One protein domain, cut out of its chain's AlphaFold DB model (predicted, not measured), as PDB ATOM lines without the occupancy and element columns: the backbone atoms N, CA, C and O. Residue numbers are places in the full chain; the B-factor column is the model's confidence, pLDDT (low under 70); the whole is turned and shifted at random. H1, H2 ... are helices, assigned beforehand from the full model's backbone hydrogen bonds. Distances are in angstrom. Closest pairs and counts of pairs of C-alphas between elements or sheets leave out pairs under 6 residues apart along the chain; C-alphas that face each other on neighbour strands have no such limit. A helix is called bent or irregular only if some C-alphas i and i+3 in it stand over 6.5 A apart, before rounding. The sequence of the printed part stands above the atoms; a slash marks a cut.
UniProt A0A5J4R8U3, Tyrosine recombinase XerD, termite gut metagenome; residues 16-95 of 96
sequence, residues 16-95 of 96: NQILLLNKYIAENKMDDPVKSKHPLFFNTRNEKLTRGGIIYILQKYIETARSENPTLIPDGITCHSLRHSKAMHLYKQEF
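This is residues 16 to 95 of the 96 residues of the protein "Tyrosine recombinase XerD" of termite gut metagenome (UniProt A0A5J4R8U3). This is a loose, open frame of four helices: H3 forms a bar, H4 runs off at nearly a right angle with residues 80 to 95 sticking out as an arm, and H1 with the small H2 lies across a gap from H4, joined to H3 by a long link. The middle is hollow, and no two helices clearly touch. The printed part has 80 residues with four named helices, in the order H1, H2, H3, H4, and no named strand; the class is all helix. The whole is loose, with a radius of gyration of the C-alphas of 15.8 A and spans of 45 by 34 by 21 A.

Begin at H3, residues 51 to 68, the longest helix. Look at Ile 55 in it and at Cys 79, where H4, residues 79 to 94, begins: their C-alphas, the closest of the two helices, are 7.2 A apart. H3 and H4 are close but not clearly touching, and their lines are only just about perpendicular, at 72 degrees. H1, residues 16 to 27, is apart from H3 and from H4. H2, residues 33 to 37, is apart from H1, H3 and H4. In H1, H3 and H4 every O i to N i+4 pair is within hydrogen-bond range; in H2 it is 0 of 1, with 1 of 2 O i to N i+3 pairs within range.

Find C-alpha 51 at (25.589, 2.664, -20.641); from there H3 runs 26.2 A to C-alpha 68 at (37.709, 16.972, -2.409). H4 runs 22.5 A and ends at C-alpha 94, (51.799, 13.432, -30.253). H1 begins at C-alpha 16, (50.133, 3.585, -18.544), and is 16.6 A long. H2 is irregular: C-alphas 34 and 37 are 7.4 A apart.

The C-alphas of Val 34 and Thr 71, the two farthest apart, are 46.6 A from each other. The printed part has no cut. The link from H2 to H3, residues 38 to 50, is long. Look for pLDDT under 70 at residues 31 to 37 and 93 to 95 of this predicted model.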
ATOM      1  N   ASN A  16      50.891   3.478 -19.791       83.31
ATOM      2  CA  ASN A  16      50.133   3.585 -18.544       83.31
ATOM      3  C   ASN A  16      48.736   2.933 -18.608       83.31
ATOM      4  O   ASN A  16      48.263   2.399 -17.608       83.31
ATOM      5  N   GLN A  17      48.073   2.946 -19.768       83.12
ATOM      6  CA  GLN A  17      46.784   2.278 -19.962       83.12
ATOM      7  C   GLN A  17      46.952   0.763 -20.032       83.12
ATOM      8  O   GLN A  17      46.112   0.038 -19.506       83.12
ATOM      9  N   ILE A  18      48.042   0.287 -20.641       86.44
ATOM     10  CA  ILE A  18      48.382  -1.140 -20.684       86.44
ATOM     11  C   ILE A  18      48.636  -1.655 -19.266       86.44
ATOM     12  O   ILE A  18      48.089  -2.689 -18.890       86.44
ATOM     13  N   LEU A  19      49.385  -0.910 -18.449       89.12
ATOM     14  CA  LEU A  19      49.637  -1.267 -17.049       89.12
ATOM     15  C   LEU A  19      48.339  -1.377 -16.237       89.12
ATOM     16  O   LEU A  19      48.131  -2.375 -15.544       89.12
ATOM     17  N   LEU A  20      47.441  -0.392 -16.352       87.69
ATOM     18  CA  LEU A  20      46.139  -0.424 -15.678       87.69
ATOM     19  C   LEU A  20      45.272  -1.594 -16.157       87.69
ATOM     20  O   LEU A  20      44.638  -2.263 -15.342       87.69
ATOM     21  N   LEU A  21      45.265  -1.861 -17.464       86.81
ATOM     22  CA  LEU A  21      44.501  -2.958 -18.047       86.81
ATOM     23  C   LEU A  21      45.024  -4.322 -17.584       86.81
ATOM     24  O   LEU A  21      44.233  -5.169 -17.178       86.81
ATOM     25  N   ASN A  22      46.341  -4.522 -17.592       86.44
ATOM     26  CA  ASN A  22      46.963  -5.766 -17.141       86.44
ATOM     27  C   ASN A  22      46.703  -6.011 -15.655       86.44
ATOM     28  O   ASN A  22      46.337  -7.121 -15.272       86.44
ATOM     29  N   LYS A  23      46.820  -4.966 -14.826       88.00
ATOM     30  CA  LYS A  23      46.482  -5.044 -13.403       88.00
ATOM     31  C   LYS A  23      45.021  -5.453 -13.204       88.00
ATOM     32  O   LYS A  23      44.749  -6.381 -12.451       88.00
ATOM     33  N   TYR A  24      44.101  -4.827 -13.935       88.25
ATOM     34  CA  TYR A  24      42.681  -5.170 -13.880       88.25
ATOM     35  C   TYR A  24      42.412  -6.630 -14.293       88.25
ATOM     36  O   TYR A  24      41.675  -7.336 -13.606       88.25
ATOM     37  N   ILE A  25      43.020  -7.110 -15.382       86.00
ATOM     38  CA  ILE A  25      42.873  -8.497 -15.857       86.00
ATOM     39  C   ILE A  25      43.378  -9.493 -14.805       86.00
ATOM     40  O   ILE A  25      42.690 -10.478 -14.525       86.00
ATOM     41  N   ALA A  26      44.538  -9.218 -14.199       86.06
ATOM     42  CA  ALA A  26      45.136 -10.062 -13.168       86.06
ATOM     43  C   ALA A  26      44.271 -10.117 -11.897       86.06
ATOM     44  O   ALA A  26      43.982 -11.198 -11.387       86.06
ATOM     45  N   GLU A  27      43.789  -8.966 -11.418       86.12
ATOM     46  CA  GLU A  27      42.915  -8.879 -10.238       86.12
ATOM     47  C   GLU A  27      41.591  -9.634 -10.435       86.12
ATOM     48  O   GLU A  27      41.078 -10.250  -9.501       86.12
ATOM     49  N   ASN A  28      41.059  -9.644 -11.661       82.00
ATOM     50  CA  ASN A  28      39.800 -10.316 -11.994       82.00
ATOM     51  C   ASN A  28      39.982 -11.765 -12.495       82.00
ATOM     52  O   ASN A  28      38.995 -12.420 -12.859       82.00
ATOM     53  N   LYS A  29      41.222 -12.287 -12.498       77.94
ATOM     54  CA  LYS A  29      41.582 -13.637 -12.973       77.94
ATOM     55  C   LYS A  29      40.984 -13.936 -14.353       77.94
ATOM     56  O   LYS A  29      40.283 -14.935 -14.539       77.94
ATOM     57  N   MET A  30      41.107 -12.977 -15.270       71.94
ATOM     58  CA  MET A  30      40.566 -13.041 -16.639       71.94
ATOM     59  C   MET A  30      41.526 -13.705 -17.638       71.94
ATOM     60  O   MET A  30      41.256 -13.733 -18.834       71.94
ATOM     61  N   ASP A  31      42.636 -14.235 -17.145       65.25
ATOM     62  CA  ASP A  31      43.671 -14.984 -17.853       65.25
ATOM     63  C   ASP A  31      43.269 -16.433 -18.191       65.25
ATOM     64  O   ASP A  31      43.980 -17.121 -18.921       65.25
ATOM     65  N   ASP A  32      42.104 -16.885 -17.721       68.81
ATOM     66  CA  ASP A  32      41.573 -18.214 -18.019       68.81
ATOM     67  C   ASP A  32      40.884 -18.262 -19.408       68.81
ATOM     68  O   ASP A  32      39.919 -17.518 -19.643       68.81
ATOM     69  N   PRO A  33      41.295 -19.155 -20.331       63.88
ATOM     70  CA  PRO A  33      40.664 -19.318 -21.645       63.88
ATOM     71  C   PRO A  33      39.159 -19.649 -21.595       63.88
ATOM     72  O   PRO A  33      38.424 -19.316 -22.536       63.88
ATOM     73  N   VAL A  34      38.660 -20.222 -20.493       62.41
ATOM     74  CA  VAL A  34      37.225 -20.478 -20.274       62.41
ATOM     75  C   VAL A  34      36.433 -19.168 -20.170       62.41
ATOM     76  O   VAL A  34      35.257 -19.114 -20.542       62.41
ATOM     77  N   LYS A  35      37.081 -18.069 -19.762       61.16
ATOM     78  CA  LYS A  35      36.451 -16.752 -19.616       61.16
ATOM     79  C   LYS A  35      36.430 -15.914 -20.896       61.16
ATOM     80  O   LYS A  35      35.904 -14.805 -20.874       61.16
ATOM     81  N   SER A  36      36.897 -16.439 -22.032       63.00
ATOM     82  CA  SER A  36      36.919 -15.717 -23.321       63.00
ATOM     83  C   SER A  36      35.546 -15.216 -23.800       63.00
ATOM     84  O   SER A  36      35.469 -14.280 -24.595       63.00
ATOM     85  N   LYS A  37      34.448 -15.805 -23.303       69.00
ATOM     86  CA  LYS A  37      33.069 -15.372 -23.592       69.00
ATOM     87  C   LYS A  37      32.562 -14.255 -22.671       69.00
ATOM     88  O   LYS A  37      31.488 -13.708 -22.928       69.00
ATOM     89  N   HIS A  38      33.294 -13.912 -21.613       73.50
ATOM     90  CA  HIS A  38      32.897 -12.868 -20.673       73.50
ATOM     91  C   HIS A  38      33.303 -11.482 -21.186       73.50
ATOM     92  O   HIS A  38      34.341 -11.319 -21.830       73.50
ATOM     93  N   PRO A  39      32.490 -10.449 -20.918       81.00
ATOM     94  CA  PRO A  39      32.855  -9.086 -21.268       81.00
ATOM     95  C   PRO A  39      34.102  -8.659 -20.484       81.00
ATOM     96  O   PRO A  39      34.164  -8.852 -19.274       81.00
ATOM     97  N   LEU A  40      35.050  -8.007 -21.170       84.06
ATOM     98  CA  LEU A  40      36.279  -7.488 -20.555       84.06
ATOM     99  C   LEU A  40      35.993  -6.544 -19.382       84.06
ATOM    100  O   LEU A  40      36.771  -6.497 -18.450       84.06
ATOM    101  N   PHE A  41      34.884  -5.804 -19.415       85.75
ATOM    102  CA  PHE A  41      34.436  -5.002 -18.282       85.75
ATOM    103  C   PHE A  41      33.018  -5.409 -17.887       85.75
ATOM    104  O   PHE A  41      32.094  -5.365 -18.711       85.75
ATOM    105  N   PHE A  42      32.844  -5.758 -16.617       87.56
ATOM    106  CA  PHE A  42      31.571  -6.189 -16.055       87.56
ATOM    107  C   PHE A  42      31.181  -5.406 -14.799       87.56
ATOM    108  O   PHE A  42      31.998  -4.725 -14.181       87.56
ATOM    109  N   ASN A  43      29.898  -5.471 -14.450       84.75
ATOM    110  CA  ASN A  43      29.380  -4.960 -13.185       84.75
ATOM    111  C   ASN A  43      29.660  -5.952 -12.034       84.75
ATOM    112  O   ASN A  43      30.130  -7.064 -12.250       84.75
ATOM    113  N   THR A  44      29.294  -5.594 -10.803       82.12
ATOM    114  CA  THR A  44      29.432  -6.470  -9.620       82.12
ATOM    115  C   THR A  44      28.647  -7.787  -9.703       82.12
ATOM    116  O   THR A  44      28.872  -8.680  -8.895       82.12
ATOM    117  N   ARG A  45      27.735  -7.924 -10.676       83.56
ATOM    118  CA  ARG A  45      26.981  -9.147 -10.990       83.56
ATOM    119  C   ARG A  45      27.623  -9.972 -12.117       83.56
ATOM    120  O   ARG A  45      27.011 -10.924 -12.586       83.56
ATOM    121  N   ASN A  46      28.838  -9.629 -12.553       80.19
ATOM    122  CA  ASN A  46      29.554 -10.237 -13.685       80.19
ATOM    123  C   ASN A  46      28.840 -10.106 -15.044       80.19
ATOM    124  O   ASN A  46      29.142 -10.829 -15.995       80.19
ATOM    125  N   GLU A  47      27.916  -9.154 -15.166       84.19
ATOM    126  CA  GLU A  47      27.221  -8.853 -16.414       84.19
ATOM    127  C   GLU A  47      27.908  -7.706 -17.150       84.19
ATOM    128  O   GLU A  47      28.579  -6.859 -16.557       84.19
ATOM    129  N   LYS A  48      27.687  -7.619 -18.462       86.75
ATOM    130  CA  LYS A  48      28.215  -6.534 -19.293       86.75
ATOM    131  C   LYS A  48      27.826  -5.166 -18.724       86.75
ATOM    132  O   LYS A  48      26.644  -4.886 -18.525       86.75
ATOM    133  N   LEU A  49      28.813  -4.281 -18.548       87.38
ATOM    134  CA  LEU A  49      28.540  -2.897 -18.163       87.38
ATOM    135  C   LEU A  49      27.595  -2.233 -19.170       87.38
ATOM    136  O   LEU A  49      27.860  -2.171 -20.375       87.38
ATOM    137  N   THR A  50      26.480  -1.722 -18.658       89.38
ATOM    138  CA  THR A  50      25.508  -0.974 -19.450       89.38
ATOM    139  C   THR A  50      25.919   0.492 -19.541       89.38
ATOM    140  O   THR A  50      26.672   1.002 -18.710       89.38
ATOM    141  N   ARG A  51      25.377   1.213 -20.528       87.44
ATOM    142  CA  ARG A  51      25.589   2.664 -20.641       87.44
ATOM    143  C   ARG A  51      25.171   3.398 -19.360       87.44
ATOM    144  O   ARG A  51      25.901   4.273 -18.915       87.44
ATOM    145  N   GLY A  52      24.038   3.015 -18.767       88.12
ATOM    146  CA  GLY A  52      23.573   3.574 -17.495       88.12
ATOM    147  C   GLY A  52      24.530   3.274 -16.339       88.12
ATOM    148  O   GLY A  52      24.858   4.178 -15.581       88.12
ATOM    149  N   GLY A  53      25.057   2.047 -16.259       89.44
ATOM    150  CA  GLY A  53      26.046   1.674 -15.244       89.44
ATOM    151  C   GLY A  53      27.343   2.477 -15.348       89.44
ATOM    152  O   GLY A  53      27.856   2.946 -14.339       89.44
ATOM    153  N   ILE A  54      27.841   2.709 -16.566       90.38
ATOM    154  CA  ILE A  54      29.032   3.542 -16.793       90.38
ATOM    155  C   ILE A  54      28.767   4.999 -16.391       90.38
ATOM    156  O   ILE A  54      29.619   5.609 -15.751       90.38
ATOM    157  N   ILE A  55      27.599   5.552 -16.738       91.00
ATOM    158  CA  ILE A  55      27.218   6.919 -16.347       91.00
ATOM    159  C   ILE A  55      27.166   7.042 -14.823       91.00
ATOM    160  O   ILE A  55      27.721   7.991 -14.284       91.00
ATOM    161  N   TYR A  56      26.568   6.065 -14.140       91.56
ATOM    162  CA  TYR A  56      26.496   6.046 -12.681       91.56
ATOM    163  C   TYR A  56      27.886   6.008 -12.030       91.56
ATOM    164  O   TYR A  56      28.177   6.811 -11.148       91.56
ATOM    165  N   ILE A  57      28.770   5.114 -12.494       91.62
ATOM    166  CA  ILE A  57      30.153   5.032 -12.002       91.62
ATOM    167  C   ILE A  57      30.865   6.373 -12.209       91.62
ATOM    168  O   ILE A  57      31.513   6.874 -11.295       91.62
ATOM    169  N   LEU A  58      30.716   6.975 -13.391       91.50
ATOM    170  CA  LEU A  58      31.319   8.266 -13.697       91.50
ATOM    171  C   LEU A  58      30.804   9.372 -12.763       91.50
ATOM    172  O   LEU A  58      31.613  10.104 -12.200       91.50
ATOM    173  N   GLN A  59      29.487   9.481 -12.577       91.12
ATOM    174  CA  GLN A  59      28.880  10.477 -11.691       91.12
ATOM    175  C   GLN A  59      29.377  10.325 -10.253       91.12
ATOM    176  O   GLN A  59      29.822  11.305  -9.667       91.12
ATOM    177  N   LYS A  60      29.432   9.092  -9.737       92.62
ATOM    178  CA  LYS A  60      29.966   8.800  -8.401       92.62
ATOM    179  C   LYS A  60      31.391   9.334  -8.211       92.62
ATOM    180  O   LYS A  60      31.694   9.944  -7.187       92.62
ATOM    181  N   TYR A  61      32.277   9.112  -9.182       91.44
ATOM    182  CA  TYR A  61      33.654   9.609  -9.100       91.44
ATOM    183  C   TYR A  61      33.753  11.125  -9.297       91.44
ATOM    184  O   TYR A  61      34.581  11.750  -8.643       91.44
ATOM    185  N   ILE A  62      32.903  11.733 -10.135       91.06
ATOM    186  CA  ILE A  62      32.824  13.198 -10.268       91.06
ATOM    187  C   ILE A  62      32.406  13.827  -8.938       91.06
ATOM    188  O   ILE A  62      33.037  14.779  -8.498       91.06
ATOM    189  N   GLU A  63      31.370  13.293  -8.293       91.06
ATOM    190  CA  GLU A  63      30.882  13.776  -6.998       91.06
ATOM    191  C   GLU A  63      31.946  13.632  -5.909       91.06
ATOM    192  O   GLU A  63      32.181  14.572  -5.152       91.06
ATOM    193  N   THR A  64      32.651  12.497  -5.886       91.81
ATOM    194  CA  THR A  64      33.756  12.260  -4.944       91.81
ATOM    195  C   THR A  64      34.888  13.267  -5.175       91.81
ATOM    196  O   THR A  64      35.276  13.976  -4.251       91.81
ATOM    197  N   ALA A  65      35.357  13.429  -6.415       90.75
ATOM    198  CA  ALA A  65      36.413  14.389  -6.740       90.75
ATOM    199  C   ALA A  65      35.989  15.843  -6.466       90.75
ATOM    200  O   ALA A  65      36.793  16.662  -6.026       90.75
ATOM    201  N   ARG A  66      34.713  16.169  -6.690       91.06
ATOM    202  CA  ARG A  66      34.148  17.486  -6.387       91.06
ATOM    203  C   ARG A  66      34.083  17.743  -4.885       91.06
ATOM    204  O   ARG A  66      34.275  18.882  -4.482       91.06
ATOM    205  N   SER A  67      33.832  16.717  -4.071       89.56
ATOM    206  CA  SER A  67      33.865  16.852  -2.610       89.56
ATOM    207  C   SER A  67      35.267  17.175  -2.082       89.56
ATOM    208  O   SER A  67      35.393  17.918  -1.115       89.56
ATOM    209  N   GLU A  68      36.313  16.687  -2.755       92.12
ATOM    210  CA  GLU A  68      37.709  16.972  -2.409       92.12
ATOM    211  C   GLU A  68      38.174  18.339  -2.932       92.12
ATOM    212  O   GLU A  68      38.861  19.075  -2.226       92.12
ATOM    213  N   ASN A  69      37.800  18.704  -4.164       89.38
ATOM    214  CA  ASN A  69      38.123  20.010  -4.735       89.38
ATOM    215  C   ASN A  69      37.023  20.509  -5.694       89.38
ATOM    216  O   ASN A  69      37.067  20.230  -6.900       89.38
ATOM    217  N   PRO A  70      36.070  21.320  -5.199       83.25
ATOM    218  CA  PRO A  70      34.961  21.819  -6.008       83.25
ATOM    219  C   PRO A  70      35.398  22.715  -7.172       83.25
ATOM    220  O   PRO A  70      34.739  22.747  -8.205       83.25
ATOM    221  N   THR A  71      36.509  23.441  -7.019       86.19
ATOM    222  CA  THR A  71      36.971  24.429  -8.012       86.19
ATOM    223  C   THR A  71      37.642  23.797  -9.228       86.19
ATOM    224  O   THR A  71      37.682  24.400 -10.298       86.19
ATOM    225  N   LEU A  72      38.153  22.572  -9.076       86.69
ATOM    226  CA  LEU A  72      38.879  21.863 -10.128       86.69
ATOM    227  C   LEU A  72      37.948  21.085 -11.069       86.69
ATOM    228  O   LEU A  72      38.320  20.801 -12.209       86.69
ATOM    229  N   ILE A  73      36.750  20.718 -10.602       86.38
ATOM    230  CA  ILE A  73      35.841  19.813 -11.310       86.38
ATOM    231  C   ILE A  73      34.660  20.601 -11.899       86.38
ATOM    232  O   ILE A  73      33.707  20.893 -11.172       86.38
ATOM    233  N   PRO A  74      34.670  20.914 -13.209       81.81
ATOM    234  CA  PRO A  74      33.589  21.666 -13.840       81.81
ATOM    235  C   PRO A  74      32.251  20.916 -13.808       81.81
ATOM    236  O   PRO A  74      32.185  19.690 -13.675       81.81
ATOM    237  N   ASP A  75      31.160  21.663 -13.963       80.25
ATOM    238  CA  ASP A  75      29.823  21.099 -14.120       80.25
ATOM    239  C   ASP A  75      29.612  20.446 -15.493       80.25
ATOM    240  O   ASP A  75      30.285  20.754 -16.477       80.25
ATOM    241  N   GLY A  76      28.662  19.510 -15.562       82.44
ATOM    242  CA  GLY A  76      28.237  18.902 -16.827       82.44
ATOM    243  C   GLY A  76      29.237  17.925 -17.461       82.44
ATOM    244  O   GLY A  76      29.173  17.677 -18.668       82.44
ATOM    245  N   ILE A  77      30.161  17.341 -16.688       85.94
ATOM    246  CA  ILE A  77      31.069  16.303 -17.199       85.94
ATOM    247  C   ILE A  77      30.261  15.064 -17.609       85.94
ATOM    248  O   ILE A  77      29.548  14.456 -16.814       85.94
ATOM    249  N   THR A  78      30.415  14.653 -18.867       87.38
ATOM    250  CA  THR A  78      29.825  13.422 -19.411       87.38
ATOM    251  C   THR A  78      30.900  12.545 -20.047       87.38
ATOM    252  O   THR A  78      31.991  13.018 -20.375       87.38
ATOM    253  N   CYS A  79      30.581  11.274 -20.322       85.69
ATOM    254  CA  CYS A  79      31.487  10.381 -21.056       85.69
ATOM    255  C   CYS A  79      31.923  10.964 -22.414       85.69
ATOM    256  O   CYS A  79      33.046  10.731 -22.855       85.69
ATOM    257  N   HIS A  80      31.048  11.731 -23.079       86.44
ATOM    258  CA  HIS A  80      31.380  12.384 -24.346       86.44
ATOM    259  C   HIS A  80      32.373  13.527 -24.127       86.44
ATOM    260  O   HIS A  80      33.380  13.588 -24.831       86.44
ATOM    261  N   SER A  81      32.151  14.368 -23.115       85.50
ATOM    262  CA  SER A  81      33.063  15.458 -22.749       85.50
ATOM    263  C   SER A  81      34.461  14.926 -22.400       85.50
ATOM    264  O   SER A  81      35.462  15.446 -22.891       85.50
ATOM    265  N   LEU A  82      34.539  13.826 -21.639       85.81
ATOM    266  CA  LEU A  82      35.807  13.156 -21.325       85.81
ATOM    267  C   LEU A  82      36.504  12.604 -22.569       85.81
ATOM    268  O   LEU A  82      37.714  12.774 -22.721       85.81
ATOM    269  N   ARG A  83      35.754  11.981 -23.487       86.50
ATOM    270  CA  ARG A  83      36.304  11.501 -24.761       86.50
ATOM    271  C   ARG A  83      36.920  12.645 -25.566       86.50
ATOM    272  O   ARG A  83      38.020  12.482 -26.088       86.50
ATOM    273  N   HIS A  84      36.232  13.784 -25.662       85.25
ATOM    274  CA  HIS A  84      36.751  14.965 -26.354       85.25
ATOM    275  C   HIS A  84      38.026  15.492 -25.691       85.25
ATOM    276  O   HIS A  84      39.026  15.690 -26.376       85.25
ATOM    277  N   SER A  85      38.027  15.632 -24.365       85.56
ATOM    278  CA  SER A  85      39.206  16.070 -23.613       85.56
ATOM    279  C   SER A  85      40.406  15.135 -23.818       85.56
ATOM    280  O   SER A  85      41.502  15.593 -24.139       85.56
ATOM    281  N   LYS A  86      40.198  13.810 -23.751       84.44
ATOM    282  CA  LYS A  86      41.267  12.828 -23.988       84.44
ATOM    283  C   LYS A  86      41.809  12.892 -25.416       84.44
ATOM    284  O   LYS A  86      43.018  12.793 -25.587       84.44
ATOM    285  N   ALA A  87      40.952  13.085 -26.419       84.50
ATOM    286  CA  ALA A  87      41.388  13.261 -27.804       84.50
ATOM    287  C   ALA A  87      42.243  14.528 -27.977       84.50
ATOM    288  O   ALA A  87      43.292  14.467 -28.608       84.50
ATOM    289  N   MET A  88      41.844  15.646 -27.361       86.62
ATOM    290  CA  MET A  88      42.635  16.883 -27.373       86.62
ATOM    291  C   MET A  88      43.973  16.726 -26.651       86.62
ATOM    292  O   MET A  88      44.979  17.268 -27.098       86.62
ATOM    293  N   HIS A  89      43.995  15.998 -25.537       82.69
ATOM    294  CA  HIS A  89      45.225  15.725 -24.804       82.69
ATOM    295  C   HIS A  89      46.179  14.826 -25.598       82.69
ATOM    296  O   HIS A  89      47.356  15.147 -25.688       82.69
ATOM    297  N   LEU A  90      45.669  13.758 -26.225       79.25
ATOM    298  CA  LEU A  90      46.457  12.898 -27.114       79.25
ATOM    299  C   LEU A  90      47.018  13.690 -28.297       79.25
ATOM    300  O   LEU A  90      48.208  13.603 -28.559       79.25
ATOM    301  N   TYR A  91      46.196  14.527 -28.941       79.19
ATOM    302  CA  TYR A  91      46.665  15.421 -30.001       79.19
ATOM    303  C   TYR A  91      47.832  16.286 -29.517       79.19
ATOM    304  O   TYR A  91      48.869  16.329 -30.157       79.19
ATOM    305  N   LYS A  92      47.710  16.928 -28.351       73.06
ATOM    306  CA  LYS A  92      48.795  17.756 -27.807       73.06
ATOM    307  C   LYS A  92      50.063  16.957 -27.484       73.06
ATOM    308  O   LYS A  92      51.137  17.516 -27.602       73.06
ATOM    309  N   GLN A  93      49.952  15.690 -27.080       62.34
ATOM    310  CA  GLN A  93      51.102  14.849 -26.721       62.34
ATOM    311  C   GLN A  93      51.848  14.262 -27.927       62.34
ATOM    312  O   GLN A  93      53.042  14.026 -27.812       62.34
ATOM    313  N   GLU A  94      51.177  14.034 -29.059       57.47
ATOM    314  CA  GLU A  94      51.799  13.432 -30.253       57.47
ATOM    315  C   GLU A  94      52.568  14.435 -31.135       57.47
ATOM    316  O   GLU A  94      53.252  14.026 -32.067       57.47
ATOM    317  N   PHE A  95      52.481  15.740 -30.849       51.03
ATOM    318  CA  PHE A  95      53.183  16.800 -31.591       51.03
ATOM    319  C   PHE A  95      54.275  17.507 -30.764       51.03
ATOM    320  O   PHE A  95      54.544  18.688 -30.989       51.03
TER     321      PHE A  95